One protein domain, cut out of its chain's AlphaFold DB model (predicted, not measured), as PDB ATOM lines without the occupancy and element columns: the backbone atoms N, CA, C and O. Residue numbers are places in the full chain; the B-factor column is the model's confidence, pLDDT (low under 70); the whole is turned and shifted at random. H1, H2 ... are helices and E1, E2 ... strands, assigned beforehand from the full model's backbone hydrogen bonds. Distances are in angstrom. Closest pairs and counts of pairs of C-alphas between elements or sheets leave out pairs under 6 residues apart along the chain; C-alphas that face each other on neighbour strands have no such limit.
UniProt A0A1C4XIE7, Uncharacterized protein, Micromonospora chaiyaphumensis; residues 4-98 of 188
ATOM      1  N   ASP A   4       3.075 -45.287 -10.751       85.69
ATOM      2  CA  ASP A   4       2.225 -44.499  -9.855       85.69
ATOM      3  C   ASP A   4       1.082 -43.803 -10.607       85.69
ATOM      4  O   ASP A   4      -0.043 -43.744 -10.118       85.69
ATOM      5  N   ILE A   5       1.342 -43.329 -11.834       84.19
ATOM      6  CA  ILE A   5       0.309 -42.739 -12.702       84.19
ATOM      7  C   ILE A   5      -0.676 -43.817 -13.164       84.19
ATOM      8  O   ILE A   5      -1.886 -43.597 -13.141       84.19
ATOM      9  N   ARG A   6      -0.173 -45.000 -13.546       87.75
ATOM     10  CA  ARG A   6      -1.025 -46.122 -13.967       87.75
ATOM     11  C   ARG A   6      -1.970 -46.545 -12.839       87.75
ATOM     12  O   ARG A   6      -3.157 -46.739 -13.086       87.75
ATOM     13  N   ASP A   7      -1.467 -46.659 -11.614       88.69
ATOM     14  CA  ASP A   7      -2.276 -47.064 -10.459       88.69
ATOM     15  C   ASP A   7      -3.253 -45.967 -10.033       88.69
ATOM     16  O   ASP A   7      -4.419 -46.253  -9.754       88.69
ATOM     17  N   HIS A   8      -2.830 -44.702 -10.088       88.88
ATOM     18  CA  HIS A   8      -3.721 -43.567  -9.881       88.88
ATOM     19  C   HIS A   8      -4.916 -43.598 -10.847       88.88
ATOM     20  O   HIS A   8      -6.058 -43.484 -10.403       88.88
ATOM     21  N   TRP A   9      -4.691 -43.816 -12.144       91.69
ATOM     22  CA  TRP A   9      -5.763 -43.870 -13.144       91.69
ATOM     23  C   TRP A   9      -6.686 -45.078 -12.994       91.69
ATOM     24  O   TRP A   9      -7.902 -44.933 -13.117       91.69
ATOM     25  N   ARG A  10      -6.145 -46.253 -12.648       91.50
ATOM     26  CA  ARG A  10      -6.969 -47.434 -12.336       91.50
ATOM     27  C   ARG A  10      -7.908 -47.173 -11.165       91.50
ATOM     28  O   ARG A  10      -9.084 -47.514 -11.244       91.50
ATOM     29  N   ASN A  11      -7.412 -46.520 -10.114       91.75
ATOM     30  CA  ASN A  11      -8.218 -46.169  -8.944       91.75
ATOM     31  C   ASN A  11      -9.339 -45.165  -9.270       91.75
ATOM     32  O   ASN A  11     -10.322 -45.100  -8.538       91.75
ATOM     33  N   HIS A  12      -9.224 -44.431 -10.380       89.75
ATOM     34  CA  HIS A  12     -10.255 -43.523 -10.896       89.75
ATOM     35  C   HIS A  12     -11.151 -44.167 -11.969       89.75
ATOM     36  O   HIS A  12     -11.924 -43.475 -12.626       89.75
ATOM     37  N   GLY A  13     -11.080 -45.490 -12.146       91.75
ATOM     38  CA  GLY A  13     -11.976 -46.232 -13.033       91.75
ATOM     39  C   GLY A  13     -11.593 -46.200 -14.513       91.75
ATOM     40  O   GLY A  13     -12.374 -46.662 -15.343       91.75
ATOM     41  N   ILE A  14     -10.401 -45.704 -14.863       93.75
ATOM     42  CA  ILE A  14      -9.909 -45.767 -16.244       93.75
ATOM     43  C   ILE A  14      -9.539 -47.227 -16.565       93.75
ATOM     44  O   ILE A  14      -8.730 -47.829 -15.844       93.75
ATOM     45  N   PRO A  15     -10.078 -47.825 -17.648       94.81
ATOM     46  CA  PRO A  15      -9.798 -49.217 -17.975       94.81
ATOM     47  C   PRO A  15      -8.317 -49.452 -18.286       94.81
ATOM     48  O   PRO A  15      -7.689 -48.688 -19.018       94.81
ATOM     49  N   ALA A  16      -7.769 -50.575 -17.811       94.38
ATOM     50  CA  ALA A  16      -6.357 -50.922 -18.002       94.38
ATOM     51  C   ALA A  16      -5.923 -50.933 -19.481       94.38
ATOM     52  O   ALA A  16      -4.799 -50.542 -19.788       94.38
ATOM     53  N   ALA A  17      -6.819 -51.319 -20.395       94.50
ATOM     54  CA  ALA A  17      -6.559 -51.301 -21.833       94.50
ATOM     55  C   ALA A  17      -6.322 -49.879 -22.382       94.50
ATOM     56  O   ALA A  17      -5.507 -49.698 -23.282       94.50
ATOM     57  N   ILE A  18      -6.989 -48.862 -21.825       96.19
ATOM     58  CA  ILE A  18      -6.806 -47.459 -22.224       96.19
ATOM     59  C   ILE A  18      -5.461 -46.944 -21.726       96.19
ATOM     60  O   ILE A  18      -4.702 -46.360 -22.493       96.19
ATOM     61  N   ILE A  19      -5.122 -47.253 -20.473       95.50
ATOM     62  CA  ILE A  19      -3.827 -46.904 -19.876       95.50
ATOM     63  C   ILE A  19      -2.675 -47.503 -20.694       95.50
ATOM     64  O   ILE A  19      -1.679 -46.830 -20.951       95.50
ATOM     65  N   GLU A  20      -2.814 -48.755 -21.134       95.38
ATOM     66  CA  GLU A  20      -1.794 -49.404 -21.958       95.38
ATOM     67  C   GLU A  20      -1.682 -48.766 -23.348       95.38
ATOM     68  O   GLU A  20      -0.573 -48.478 -23.790       95.38
ATOM     69  N   ARG A  21      -2.802 -48.438 -24.006       96.00
ATOM     70  CA  ARG A  21      -2.786 -47.700 -25.284       96.00
ATOM     71  C   ARG A  21      -2.055 -46.363 -25.172       96.00
ATOM     72  O   ARG A  21      -1.257 -46.023 -26.041       96.00
ATOM     73  N   MET A  22      -2.297 -45.622 -24.097       96.38
ATOM     74  CA  MET A  22      -1.608 -44.358 -23.838       96.38
ATOM     75  C   MET A  22      -0.115 -44.574 -23.580       96.38
ATOM     76  O   MET A  22       0.710 -43.799 -24.052       96.38
ATOM     77  N   ALA A  23       0.256 -45.643 -22.873       95.19
ATOM     78  CA  ALA A  23       1.655 -45.984 -22.658       95.19
ATOM     79  C   ALA A  23       2.382 -46.360 -23.959       95.19
ATOM     80  O   ALA A  23       3.528 -45.949 -24.131       95.19
ATOM     81  N   VAL A  24       1.725 -47.088 -24.869       96.00
ATOM     82  CA  VAL A  24       2.253 -47.394 -26.209       96.00
ATOM     83  C   VAL A  24       2.442 -46.111 -27.016       96.00
ATOM     84  O   VAL A  24       3.519 -45.898 -27.571       96.00
ATOM     85  N   PHE A  25       1.450 -45.215 -27.014       96.88
ATOM     86  CA  PHE A  25       1.571 -43.910 -27.666       96.88
ATOM     87  C   PHE A  25       2.745 -43.095 -27.104       96.88
ATOM     88  O   PHE A  25       3.562 -42.601 -27.872       96.88
ATOM     89  N   GLU A  26       2.882 -42.990 -25.780       95.75
ATOM     90  CA  GLU A  26       4.004 -42.277 -25.148       95.75
ATOM     91  C   GLU A  26       5.359 -42.921 -25.454       95.75
ATOM     92  O   GLU A  26       6.350 -42.219 -25.617       95.75
ATOM     93  N   ALA A  27       5.430 -44.251 -25.535       96.38
ATOM     94  CA  ALA A  27       6.675 -44.944 -25.856       96.38
ATOM     95  C   ALA A  27       7.122 -44.699 -27.305       96.38
ATOM     96  O   ALA A  27       8.317 -44.596 -27.565       96.38
ATOM     97  N   GLN A  28       6.169 -44.612 -28.234       97.06
ATOM     98  CA  GLN A  28       6.452 -44.453 -29.659       97.06
ATOM     99  C   GLN A  28       6.598 -42.983 -30.075       97.06
ATOM    100  O   GLN A  28       7.465 -42.647 -30.877       97.06
ATOM    101  N   TRP A  29       5.754 -42.106 -29.531       97.62
ATOM    102  CA  TRP A  29       5.600 -40.720 -29.977       97.62
ATOM    103  C   TRP A  29       5.890 -39.692 -28.886       97.62
ATOM    104  O   TRP A  29       6.085 -38.519 -29.201       97.62
ATOM    105  N   GLY A  30       5.918 -40.097 -27.616       96.31
ATOM    106  CA  GLY A  30       6.025 -39.189 -26.478       96.31
ATOM    107  C   GLY A  30       7.233 -38.259 -26.573       96.31
ATOM    108  O   GLY A  30       8.372 -38.682 -26.759       96.31
ATOM    109  N   GLY A  31       6.974 -36.958 -26.460       96.00
ATOM    110  CA  GLY A  31       7.993 -35.913 -26.546       96.00
ATOM    111  C   GLY A  31       8.430 -35.553 -27.968       96.00
ATOM    112  O   GLY A  31       9.165 -34.577 -28.127       96.00
ATOM    113  N   LEU A  32       7.966 -36.263 -29.003       96.81
ATOM    114  CA  LEU A  32       8.294 -35.925 -30.384       96.81
ATOM    115  C   LEU A  32       7.698 -34.564 -30.748       96.81
ATOM    116  O   LEU A  32       6.486 -34.345 -30.689       96.81
ATOM    117  N   GLN A  33       8.571 -33.655 -31.169       96.81
ATOM    118  CA  GLN A  33       8.203 -32.351 -31.692       96.81
ATOM    119  C   GLN A  33       8.321 -32.357 -33.214       96.81
ATOM    120  O   GLN A  33       9.415 -32.343 -33.773       96.81
ATOM    121  N   LEU A  34       7.174 -32.341 -33.882       94.69
ATOM    122  CA  LEU A  34       7.106 -32.192 -35.330       94.69
ATOM    123  C   LEU A  34       7.325 -30.728 -35.749       94.69
ATOM    124  O   LEU A  34       7.124 -29.812 -34.939       94.69
ATOM    125  N   PRO A  35       7.711 -30.467 -37.007       95.25
ATOM    126  CA  PRO A  35       7.659 -29.116 -37.548       95.25
ATOM    127  C   PRO A  35       6.193 -28.622 -37.641       95.25
ATOM    128  O   PRO A  35       5.275 -29.439 -37.677       95.25
ATOM    129  N   PRO A  36       5.922 -27.304 -37.633       96.19
ATOM    130  CA  PRO A  36       4.546 -26.804 -37.646       96.19
ATOM    131  C   PRO A  36       3.765 -27.204 -38.908       96.19
ATOM    132  O   PRO A  36       4.174 -26.894 -40.025       96.19
ATOM    133  N   ALA A  37       2.597 -27.821 -38.741       94.50
ATOM    134  CA  ALA A  37       1.690 -28.067 -39.861       94.50
ATOM    135  C   ALA A  37       1.232 -26.741 -40.511       94.50
ATOM    136  O   ALA A  37       0.872 -25.802 -39.802       94.50
ATOM    137  N   PRO A  38       1.221 -26.616 -41.852       90.69
ATOM    138  CA  PRO A  38       0.776 -25.375 -42.498       90.69
ATOM    139  C   PRO A  38      -0.702 -25.040 -42.287       90.69
ATOM    140  O   PRO A  38      -1.085 -23.889 -42.478       90.69
ATOM    141  N   LEU A  39      -1.511 -26.034 -41.915       93.94
ATOM    142  CA  LEU A  39      -2.895 -25.887 -41.473       93.94
ATOM    143  C   LEU A  39      -3.042 -26.413 -40.040       93.94
ATOM    144  O   LEU A  39      -2.095 -26.967 -39.478       93.94
ATOM    145  N   TYR A  40      -4.225 -26.229 -39.455       95.69
ATOM    146  CA  TYR A  40      -4.510 -26.525 -38.048       95.69
ATOM    147  C   TYR A  40      -3.614 -25.766 -37.064       95.69
ATOM    148  O   TYR A  40      -3.175 -26.332 -36.061       95.69
ATOM    149  N   GLU A  41      -3.283 -24.514 -37.389       95.19
ATOM    150  CA  GLU A  41      -2.426 -23.641 -36.579       95.19
ATOM    151  C   GLU A  41      -1.145 -24.341 -36.090       95.19
ATOM    152  O   GLU A  41      -0.748 -24.275 -34.925       95.19
ATOM    153  N   GLY A  42      -0.476 -25.071 -36.984       94.69
ATOM    154  CA  GLY A  42       0.797 -25.709 -36.661       94.69
ATOM    155  C   GLY A  42       0.701 -27.099 -36.032       94.69
ATOM    156  O   GLY A  42       1.753 -27.687 -35.765       94.69
ATOM    157  N   GLY A  43      -0.497 -27.654 -35.825       95.56
ATOM    158  CA  GLY A  43      -0.659 -28.989 -35.246       95.56
ATOM    159  C   GLY A  43      -0.293 -29.056 -33.751       95.56
ATOM    160  O   GLY A  43      -0.104 -28.021 -33.096       95.56
ATOM    161  N   PRO A  44      -0.129 -30.272 -33.193       96.19
ATOM    162  CA  PRO A  44       0.426 -30.449 -31.855       96.19
ATOM    163  C   PRO A  44       1.825 -29.824 -31.742       96.19
ATOM    164  O   PRO A  44       2.672 -29.936 -32.637       96.19
ATOM    165  N   LYS A  45       2.099 -29.164 -30.614       95.31
ATOM    166  CA  LYS A  45       3.424 -28.626 -30.273       95.31
ATOM    167  C   LYS A  45       4.432 -29.747 -30.027       95.31
ATOM    168  O   LYS A  45       5.599 -29.595 -30.387       95.31
ATOM    169  N   LEU A  46       3.972 -30.812 -29.381       96.50
ATOM    170  CA  LEU A  46       4.663 -32.077 -29.147       96.50
ATOM    171  C   LEU A  46       3.609 -33.155 -28.883       96.50
ATOM    172  O   LEU A  46       2.537 -32.829 -28.371       96.50
ATOM    173  N   PHE A  47       3.917 -34.412 -29.186       97.56
ATOM    174  CA  PHE A  47       3.044 -35.529 -28.833       97.56
ATOM    175  C   PHE A  47       3.178 -35.891 -27.359       97.56
ATOM    176  O   PHE A  47       4.281 -36.117 -26.857       97.56
ATOM    177  N   ARG A  48       2.043 -35.915 -26.661       95.19
ATOM    178  CA  ARG A  48       1.938 -36.305 -25.254       95.19
ATOM    179  C   ARG A  48       0.484 -36.605 -24.921       95.19
ATOM    180  O   ARG A  48      -0.400 -35.927 -25.424       95.19
ATOM    181  N   THR A  49       0.263 -37.577 -24.054       93.81
ATOM    182  CA  THR A  49      -1.049 -37.878 -23.493       93.81
ATOM    183  C   THR A  49      -1.394 -36.982 -22.308       93.81
ATOM    184  O   THR A  49      -0.525 -36.593 -21.521       93.81
ATOM    185  N   ASP A  50      -2.684 -36.701 -22.165       91.12
ATOM    186  CA  ASP A  50      -3.295 -36.206 -20.930       91.12
ATOM    187  C   ASP A  50      -4.372 -37.197 -20.457       91.12
ATOM    188  O   ASP A  50      -4.537 -38.259 -21.062       91.12
ATOM    189  N   VAL A  51      -5.068 -36.887 -19.363       91.38
ATOM    190  CA  VAL A  51      -6.138 -37.711 -18.791       91.38
ATOM    191  C   VAL A  51      -7.112 -38.147 -19.897       91.38
ATOM    192  O   VAL A  51      -7.637 -37.297 -20.613       91.38
ATOM    193  N   PRO A  52      -7.357 -39.460 -20.069       94.25
ATOM    194  CA  PRO A  52      -8.257 -39.922 -21.107       94.25
ATOM    195  C   PRO A  52      -9.697 -39.568 -20.748       94.25
ATOM    196  O   PRO A  52     -10.102 -39.594 -19.585       94.25
ATOM    197  N   GLU A  53     -10.491 -39.316 -21.775       92.69
ATOM    198  CA  GLU A  53     -11.892 -38.951 -21.657       92.69
ATOM    199  C   GLU A  53     -12.770 -39.964 -22.391       92.69
ATOM    200  O   GLU A  53     -12.361 -40.619 -23.355       92.69
ATOM    201  N   MET A  54     -14.010 -40.088 -21.929       92.00
ATOM    202  CA  MET A  54     -14.998 -40.990 -22.502       92.00
ATOM    203  C   MET A  54     -16.034 -40.185 -23.285       92.00
ATOM    204  O   MET A  54     -16.540 -39.166 -22.815       92.00
ATOM    205  N   THR A  55     -16.366 -40.636 -24.489       86.62
ATOM    206  CA  THR A  55     -17.471 -40.078 -25.270       86.62
ATOM    207  C   THR A  55     -18.818 -40.462 -24.651       86.62
ATOM    208  O   THR A  55     -18.924 -41.377 -23.834       86.62
ATOM    209  N   SER A  56     -19.904 -39.834 -25.110       84.44
ATOM    210  CA  SER A  56     -21.267 -40.235 -24.730       84.44
ATOM    211  C   SER A  56     -21.633 -41.667 -25.153       84.44
ATOM    212  O   SER A  56     -22.610 -42.213 -24.652       84.44
ATOM    213  N   THR A  57     -20.881 -42.263 -26.084       84.56
ATOM    214  CA  THR A  57     -21.058 -43.645 -26.561       84.56
ATOM    215  C   THR A  57     -20.268 -44.666 -25.741       84.56
ATOM    216  O   THR A  57     -20.429 -45.862 -25.961       84.56
ATOM    217  N   GLY A  58     -19.454 -44.218 -24.778       87.12
ATOM    218  CA  GLY A  58     -18.606 -45.085 -23.956       87.12
ATOM    219  C   GLY A  58     -17.210 -45.334 -24.535       87.12
ATOM    220  O   GLY A  58     -16.431 -46.087 -23.949       87.12
ATOM    221  N   ASP A  59     -16.870 -44.700 -25.659       92.50
ATOM    222  CA  ASP A  59     -15.572 -44.863 -26.301       92.50
ATOM    223  C   ASP A  59     -14.527 -43.931 -25.685       92.50
ATOM    224  O   ASP A  59     -14.779 -42.750 -25.445       92.50
ATOM    225  N   TRP A  60     -13.320 -44.445 -25.467       94.94
ATOM    226  CA  TRP A  60     -12.245 -43.695 -24.821       94.94
ATOM    227  C   TRP A  60     -11.286 -43.074 -25.825       94.94
ATOM    228  O   TRP A  60     -10.850 -43.715 -26.784       94.94
ATOM    229  N   TRP A  61     -10.894 -41.842 -25.543       95.62
ATOM    230  CA  TRP A  61      -9.904 -41.084 -26.291       95.62
ATOM    231  C   TRP A  61      -8.971 -40.352 -25.333       95.62
ATOM    232  O   TRP A  61      -9.231 -40.290 -24.134       95.62
ATOM    233  N   PHE A  62      -7.880 -39.808 -25.850       96.38
ATOM    234  CA  PHE A  62      -6.971 -38.969 -25.070       96.38
ATOM    235  C   PHE A  62      -6.348 -37.896 -25.953       96.38
ATOM    236  O   PHE A  62      -6.313 -38.038 -27.179       96.38
ATOM    237  N   ASP A  63      -5.867 -36.820 -25.341       95.81
ATOM    238  CA  ASP A  63      -5.189 -35.755 -26.071       95.81
ATOM    239  C   ASP A  63      -3.930 -36.269 -26.772       95.81
ATOM    240  O   ASP A  63      -3.156 -37.057 -26.230       95.81
ATOM    241  N   ALA A  64      -3.708 -35.777 -27.988       96.62
ATOM    242  CA  ALA A  64      -2.485 -36.002 -28.752       96.62
ATOM    243  C   ALA A  64      -1.407 -34.949 -28.438       96.62
ATOM    244  O   ALA A  64      -0.400 -34.856 -29.136       96.62
ATOM    245  N   GLY A  65      -1.607 -34.142 -27.398       95.25
ATOM    246  CA  GLY A  65      -0.630 -33.196 -26.883       95.25
ATOM    247  C   GLY A  65      -1.048 -31.736 -27.031       95.25
ATOM    248  O   GLY A  65      -2.035 -31.408 -27.695       95.25
ATOM    249  N   PRO A  66      -0.293 -30.827 -26.395       94.31
ATOM    250  CA  PRO A  66      -0.659 -29.424 -26.337       94.31
ATOM    251  C   PRO A  66      -0.581 -28.771 -27.715       94.31
ATOM    252  O   PRO A  66       0.360 -28.980 -28.480       94.31
ATOM    253  N   GLN A  67      -1.538 -27.901 -27.994       93.06
ATOM    254  CA  GLN A  67      -1.553 -27.005 -29.147       93.06
ATOM    255  C   GLN A  67      -0.416 -25.969 -29.137       93.06
ATOM    256  O   GLN A  67       0.101 -25.585 -28.084       93.06
ATOM    257  N   ARG A  68      -0.030 -25.489 -30.328       92.69
ATOM    258  CA  ARG A  68       0.938 -24.384 -30.479       92.69
ATOM    259  C   ARG A  68       0.323 -23.015 -30.211       92.69
ATOM    260  O   ARG A  68       0.995 -22.159 -29.641       92.69
ATOM    261  N   PHE A  69      -0.935 -22.836 -30.598       91.00
ATOM    262  CA  PHE A  69      -1.714 -21.615 -30.416       91.00
ATOM    263  C   PHE A  69      -3.023 -21.930 -29.692       91.00
ATOM    264  O   PHE A  69      -3.480 -23.069 -29.695       91.00
ATOM    265  N   SER A  70      -3.626 -20.928 -29.049       89.00
ATOM    266  CA  SER A  70      -4.946 -21.089 -28.434       89.00
ATOM    267  C   SER A  70      -6.013 -21.207 -29.525       89.00
ATOM    268  O   SER A  70      -6.104 -20.337 -30.388       89.00
ATOM    269  N   MET A  71      -6.793 -22.287 -29.488       89.62
ATOM    270  CA  MET A  71      -7.797 -22.626 -30.499       89.62
ATOM    271  C   MET A  71      -9.116 -23.051 -29.850       89.62
ATOM    272  O   MET A  71      -9.175 -23.344 -28.657       89.62
ATOM    273  N   SER A  72     -10.178 -23.122 -30.656       91.56
ATOM    274  CA  SER A  72     -11.490 -23.647 -30.251       91.56
ATOM    275  C   SER A  72     -11.589 -25.179 -30.306       91.56
ATOM    276  O   SER A  72     -12.682 -25.725 -30.153       91.56
ATOM    277  N   TYR A  73     -10.476 -25.869 -30.568       95.38
ATOM    278  CA  TYR A  73     -10.365 -27.324 -30.624       95.38
ATOM    279  C   TYR A  73      -8.967 -27.777 -30.177       95.38
ATOM    280  O   TYR A  73      -8.017 -27.003 -30.258       95.38
ATOM    281  N   GLY A  74      -8.851 -29.030 -29.732       96.00
ATOM    282  CA  GLY A  74      -7.593 -29.720 -29.432       96.00
ATOM    283  C   GLY A  74      -7.334 -30.882 -30.396       96.00
ATOM    284  O   GLY A  74      -8.170 -31.189 -31.249       96.00
ATOM    285  N   PHE A  75      -6.183 -31.539 -30.255       97.50
ATOM    286  CA  PHE A  75      -5.826 -32.736 -31.025       97.50
ATOM    287  C   PHE A  75      -6.030 -33.978 -30.172       97.50
ATOM    288  O   PHE A  75      -5.626 -33.994 -29.016       97.50
ATOM    289  N   CYS A  76      -6.607 -35.031 -30.739       97.56
ATOM    290  CA  CYS A  76      -6.962 -36.232 -29.993       97.56
ATOM    291  C   CYS A  76      -6.548 -37.513 -30.712       97.56
ATOM    292  O   CYS A  76      -6.545 -37.569 -31.944       97.56
ATOM    293  N   ILE A  77      -6.303 -38.558 -29.925       98.19
ATOM    294  CA  ILE A  77      -6.208 -39.942 -30.379       98.19
ATOM    295  C   ILE A  77      -7.534 -40.643 -30.097       98.19
ATOM    296  O   ILE A  77      -7.970 -40.757 -28.949       98.19
ATOM    297  N   GLY A  78      -8.190 -41.085 -31.167       96.38
ATOM    298  CA  GLY A  78      -9.469 -41.778 -31.137       96.38
ATOM    299  C   GLY A  78      -9.380 -43.188 -30.547       96.38
ATOM    300  O   GLY A  78      -8.291 -43.670 -30.227       96.38
ATOM    301  N   PRO A  79     -10.517 -43.872 -30.362       94.69
ATOM    302  CA  PRO A  79     -10.578 -45.167 -29.685       94.69
ATOM    303  C   PRO A  79      -9.846 -46.282 -30.437       94.69
ATOM    304  O   PRO A  79      -9.341 -47.210 -29.804       94.69
ATOM    305  N   GLN A  80      -9.725 -46.165 -31.759       94.69
ATOM    306  CA  GLN A  80      -9.022 -47.108 -32.624       94.69
ATOM    307  C   GLN A  80      -7.596 -46.634 -32.959       94.69
ATOM    308  O   GLN A  80      -6.892 -47.297 -33.714       94.69
ATOM    309  N   GLY A  81      -7.136 -45.533 -32.349       96.25
ATOM    310  CA  GLY A  81      -5.807 -44.958 -32.577       96.25
ATOM    311  C   GLY A  81      -5.784 -43.845 -33.621       96.25
ATOM    312  O   GLY A  81      -4.706 -43.396 -34.007       96.25
ATOM    313  N   GLU A  82      -6.950 -43.377 -34.064       98.19
ATOM    314  CA  GLU A  82      -7.042 -42.398 -35.136       98.19
ATOM    315  C   GLU A  82      -6.576 -41.017 -34.690       98.19
ATOM    316  O   GLU A  82      -6.877 -40.576 -33.581       98.19
ATOM    317  N   PHE A  83      -5.898 -40.291 -35.576       98.56
ATOM    318  CA  PHE A  83      -5.518 -38.915 -35.299       98.56
ATOM    319  C   PHE A  83      -6.650 -37.966 -35.700       98.56
ATOM    320  O   PHE A  83      -7.134 -37.992 -36.836       98.56
ATOM    321  N   GLY A  84      -7.083 -37.120 -34.768       98.19
ATOM    322  CA  GLY A  84      -8.249 -36.260 -34.937       98.19
ATOM    323  C   GLY A  84      -8.131 -34.899 -34.262       98.19
ATOM    324  O   GLY A  84      -7.157 -34.596 -33.573       98.19
ATOM    325  N   ILE A  85      -9.185 -34.103 -34.429       97.94
ATOM    326  CA  ILE A  85      -9.433 -32.876 -33.668       97.94
ATOM    327  C   ILE A  85     -10.743 -32.982 -32.890       97.94
ATOM    328  O   ILE A  85     -11.705 -33.606 -33.351       97.94
ATOM    329  N   VAL A  86     -10.792 -32.355 -31.718       95.56
ATOM    330  CA  VAL A  86     -11.938 -32.383 -30.801       95.56
ATOM    331  C   VAL A  86     -12.286 -30.974 -30.325       95.56
ATOM    332  O   VAL A  86     -11.407 -30.200 -29.967       95.56
ATOM    333  N   GLY A  87     -13.573 -30.628 -30.338       93.19
ATOM    334  CA  GLY A  87     -14.084 -29.313 -29.943       93.19
ATOM    335  C   GLY A  87     -15.450 -29.445 -29.275       93.19
ATOM    336  O   GLY A  87     -16.453 -29.744 -29.931       93.19
ATOM    337  N   GLY A  88     -15.493 -29.246 -27.955       87.00
ATOM    338  CA  GLY A  88     -16.670 -29.572 -27.148       87.00
ATOM    339  C   GLY A  88     -17.036 -31.054 -27.290       87.00
ATOM    340  O   GLY A  88     -16.176 -31.922 -27.216       87.00
ATOM    341  N   ALA A  89     -18.310 -31.351 -27.556       86.38
ATOM    342  CA  ALA A  89     -18.792 -32.725 -27.737       86.38
ATOM    343  C   ALA A  89     -18.539 -33.314 -29.143       86.38
ATOM    344  O   ALA A  89     -18.992 -34.421 -29.434       86.38
ATOM    345  N   ARG A  90     -17.888 -32.575 -30.052       91.56
ATOM    346  CA  ARG A  90     -17.689 -32.996 -31.447       91.56
ATOM    347  C   ARG A  90     -16.248 -33.409 -31.703       91.56
ATOM    348  O   ARG A  90     -15.316 -32.820 -31.161       91.56
ATOM    349  N   ARG A  91     -16.079 -34.371 -32.608       93.56
ATOM    350  CA  ARG A  91     -14.787 -34.833 -33.117       93.56
ATOM    351  C   ARG A  91     -14.811 -34.892 -34.636       93.56
ATOM    352  O   ARG A  91     -15.823 -35.269 -35.224       93.56
ATOM    353  N   ALA A  92     -13.676 -34.593 -35.254       97.19
ATOM    354  CA  ALA A  92     -13.395 -34.959 -36.633       97.19
ATOM    355  C   ALA A  92     -12.131 -35.822 -36.678       97.19
ATOM    356  O   ALA A  92     -11.079 -35.419 -36.187       97.19
ATOM    357  N   VAL A  93     -12.240 -37.014 -37.262       98.06
ATOM    358  CA  VAL A  93     -11.091 -37.897 -37.485       98.06
ATOM    359  C   VAL A  93     -10.381 -37.464 -38.761       98.06
ATOM    360  O   VAL A  93     -11.006 -37.424 -39.821       98.06
ATOM    361  N   LEU A  94      -9.098 -37.125 -38.675       98.62
ATOM    362  CA  LEU A  94      -8.322 -36.631 -39.812       98.62
ATOM    363  C   LEU A  94      -7.697 -37.790 -40.589       98.62
ATOM    364  O   LEU A  94      -7.944 -37.910 -41.790       98.62
ATOM    365  N   HIS A  95      -6.991 -38.666 -39.871       98.62
ATOM    366  CA  HIS A  95      -6.241 -39.814 -40.389       98.62
ATOM    367  C   HIS A  95      -6.547 -41.063 -39.567       98.62
ATOM    368  O   HIS A  95      -6.824 -40.958 -38.372       98.62
ATOM    369  N   GLN A  96      -6.455 -42.243 -40.180       98.25
ATOM    370  CA  GLN A  96      -6.683 -43.522 -39.490       98.25
ATOM    371  C   GLN A  96      -5.683 -43.791 -38.356       98.25
ATOM    372  O   GLN A  96      -5.986 -44.584 -37.471       98.25
ATOM    373  N   SER A  97      -4.517 -43.136 -38.355       98.19
ATOM    374  CA  SER A  97      -3.512 -43.285 -37.301       98.19
ATOM    375  C   SER A  97      -2.642 -42.037 -37.116       98.19
ATOM    376  O   SER A  97      -2.718 -41.079 -37.893       98.19
ATOM    377  N   VAL A  98      -1.794 -42.061 -36.084       98.19
ATOM    378  CA  VAL A  98      -0.769 -41.033 -35.824       98.19
ATOM    379  C   VAL A  98       0.285 -41.028 -36.929       98.19
ATOM    380  O   VAL A  98       0.673 -39.957 -37.390       98.19
TER     381      VAL A  98
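Overview. This is residues 4 to 98 of the 188 residues of an uncharacterized protein of Micromonospora chaiyaphumensis (UniProt A0A1C4XIE7). A small, strongly twisted and curled sheet of four strands is grazed by helix H2, which with H1 makes a helical hairpin reaching one end of the domain; a long loop, residues 30 to 59, swings out to the other end and back to E1. The printed part has 95 residues, with two named helices, then four named strands, in the antiparallel order E1 - E2 - E3 - E4; the class is mixed, with under half of the residues in named elements. It is compact, with a radius of gyration of the C-alphas of 13.1 A and spans of 40 by 28 by 24 A.

Arrangement. Start at the sheet, a meander, each strand the antiparallel neighbour of the one before: E1, residues 60 to 63, E2, 74 to 77, E3, 83 to 87, and E4, 90 to 95. Across E1 and E2, find N 77 and O 62 at 2.8 A; across E2 and E3, N 74 and O 86 at 2.8 A; across E3 and E4, N 85 and O 92 at 2.9 A. H2, residues 16 to 29, only grazes the sheet with residues 17 to 25; its closest C-alphas to E1 are those of Ile 18 and Trp 60, 7.1 A. H1, residues 4 to 11, is not on the sheet. H1 and H2 form a hairpin and only just touch, with 3 pairs of C-alphas within 8 A, H2 with residues 16 to 19 alone; the closest are those of Arg 6 and Ile 19, 6.6 A. They run opposite ways at a shallow tilt of 30 degrees. In both helices every O i to N i+4 pair is within hydrogen-bond range.

Along the chain. Find C-alpha 4 at (2.225, -44.499, -9.855), where H1 begins its 10.6 A. H2 runs 19.8 A from C-alpha 16 at (-6.357, -50.922, -18.002). E1 measures 10.7 A, E2 10.4 A, E3 13.9 A and E4 16.0 A, ending at C-alpha 95, (-6.241, -39.814, -40.389).

Size, cuts and confidence. The C-alphas farthest apart are those of Asn 11 and Pro 38, 40.5 A. The printed part has no cut, its one long link joins H2 to E1, and no printed residue is under 70 in pLDDT.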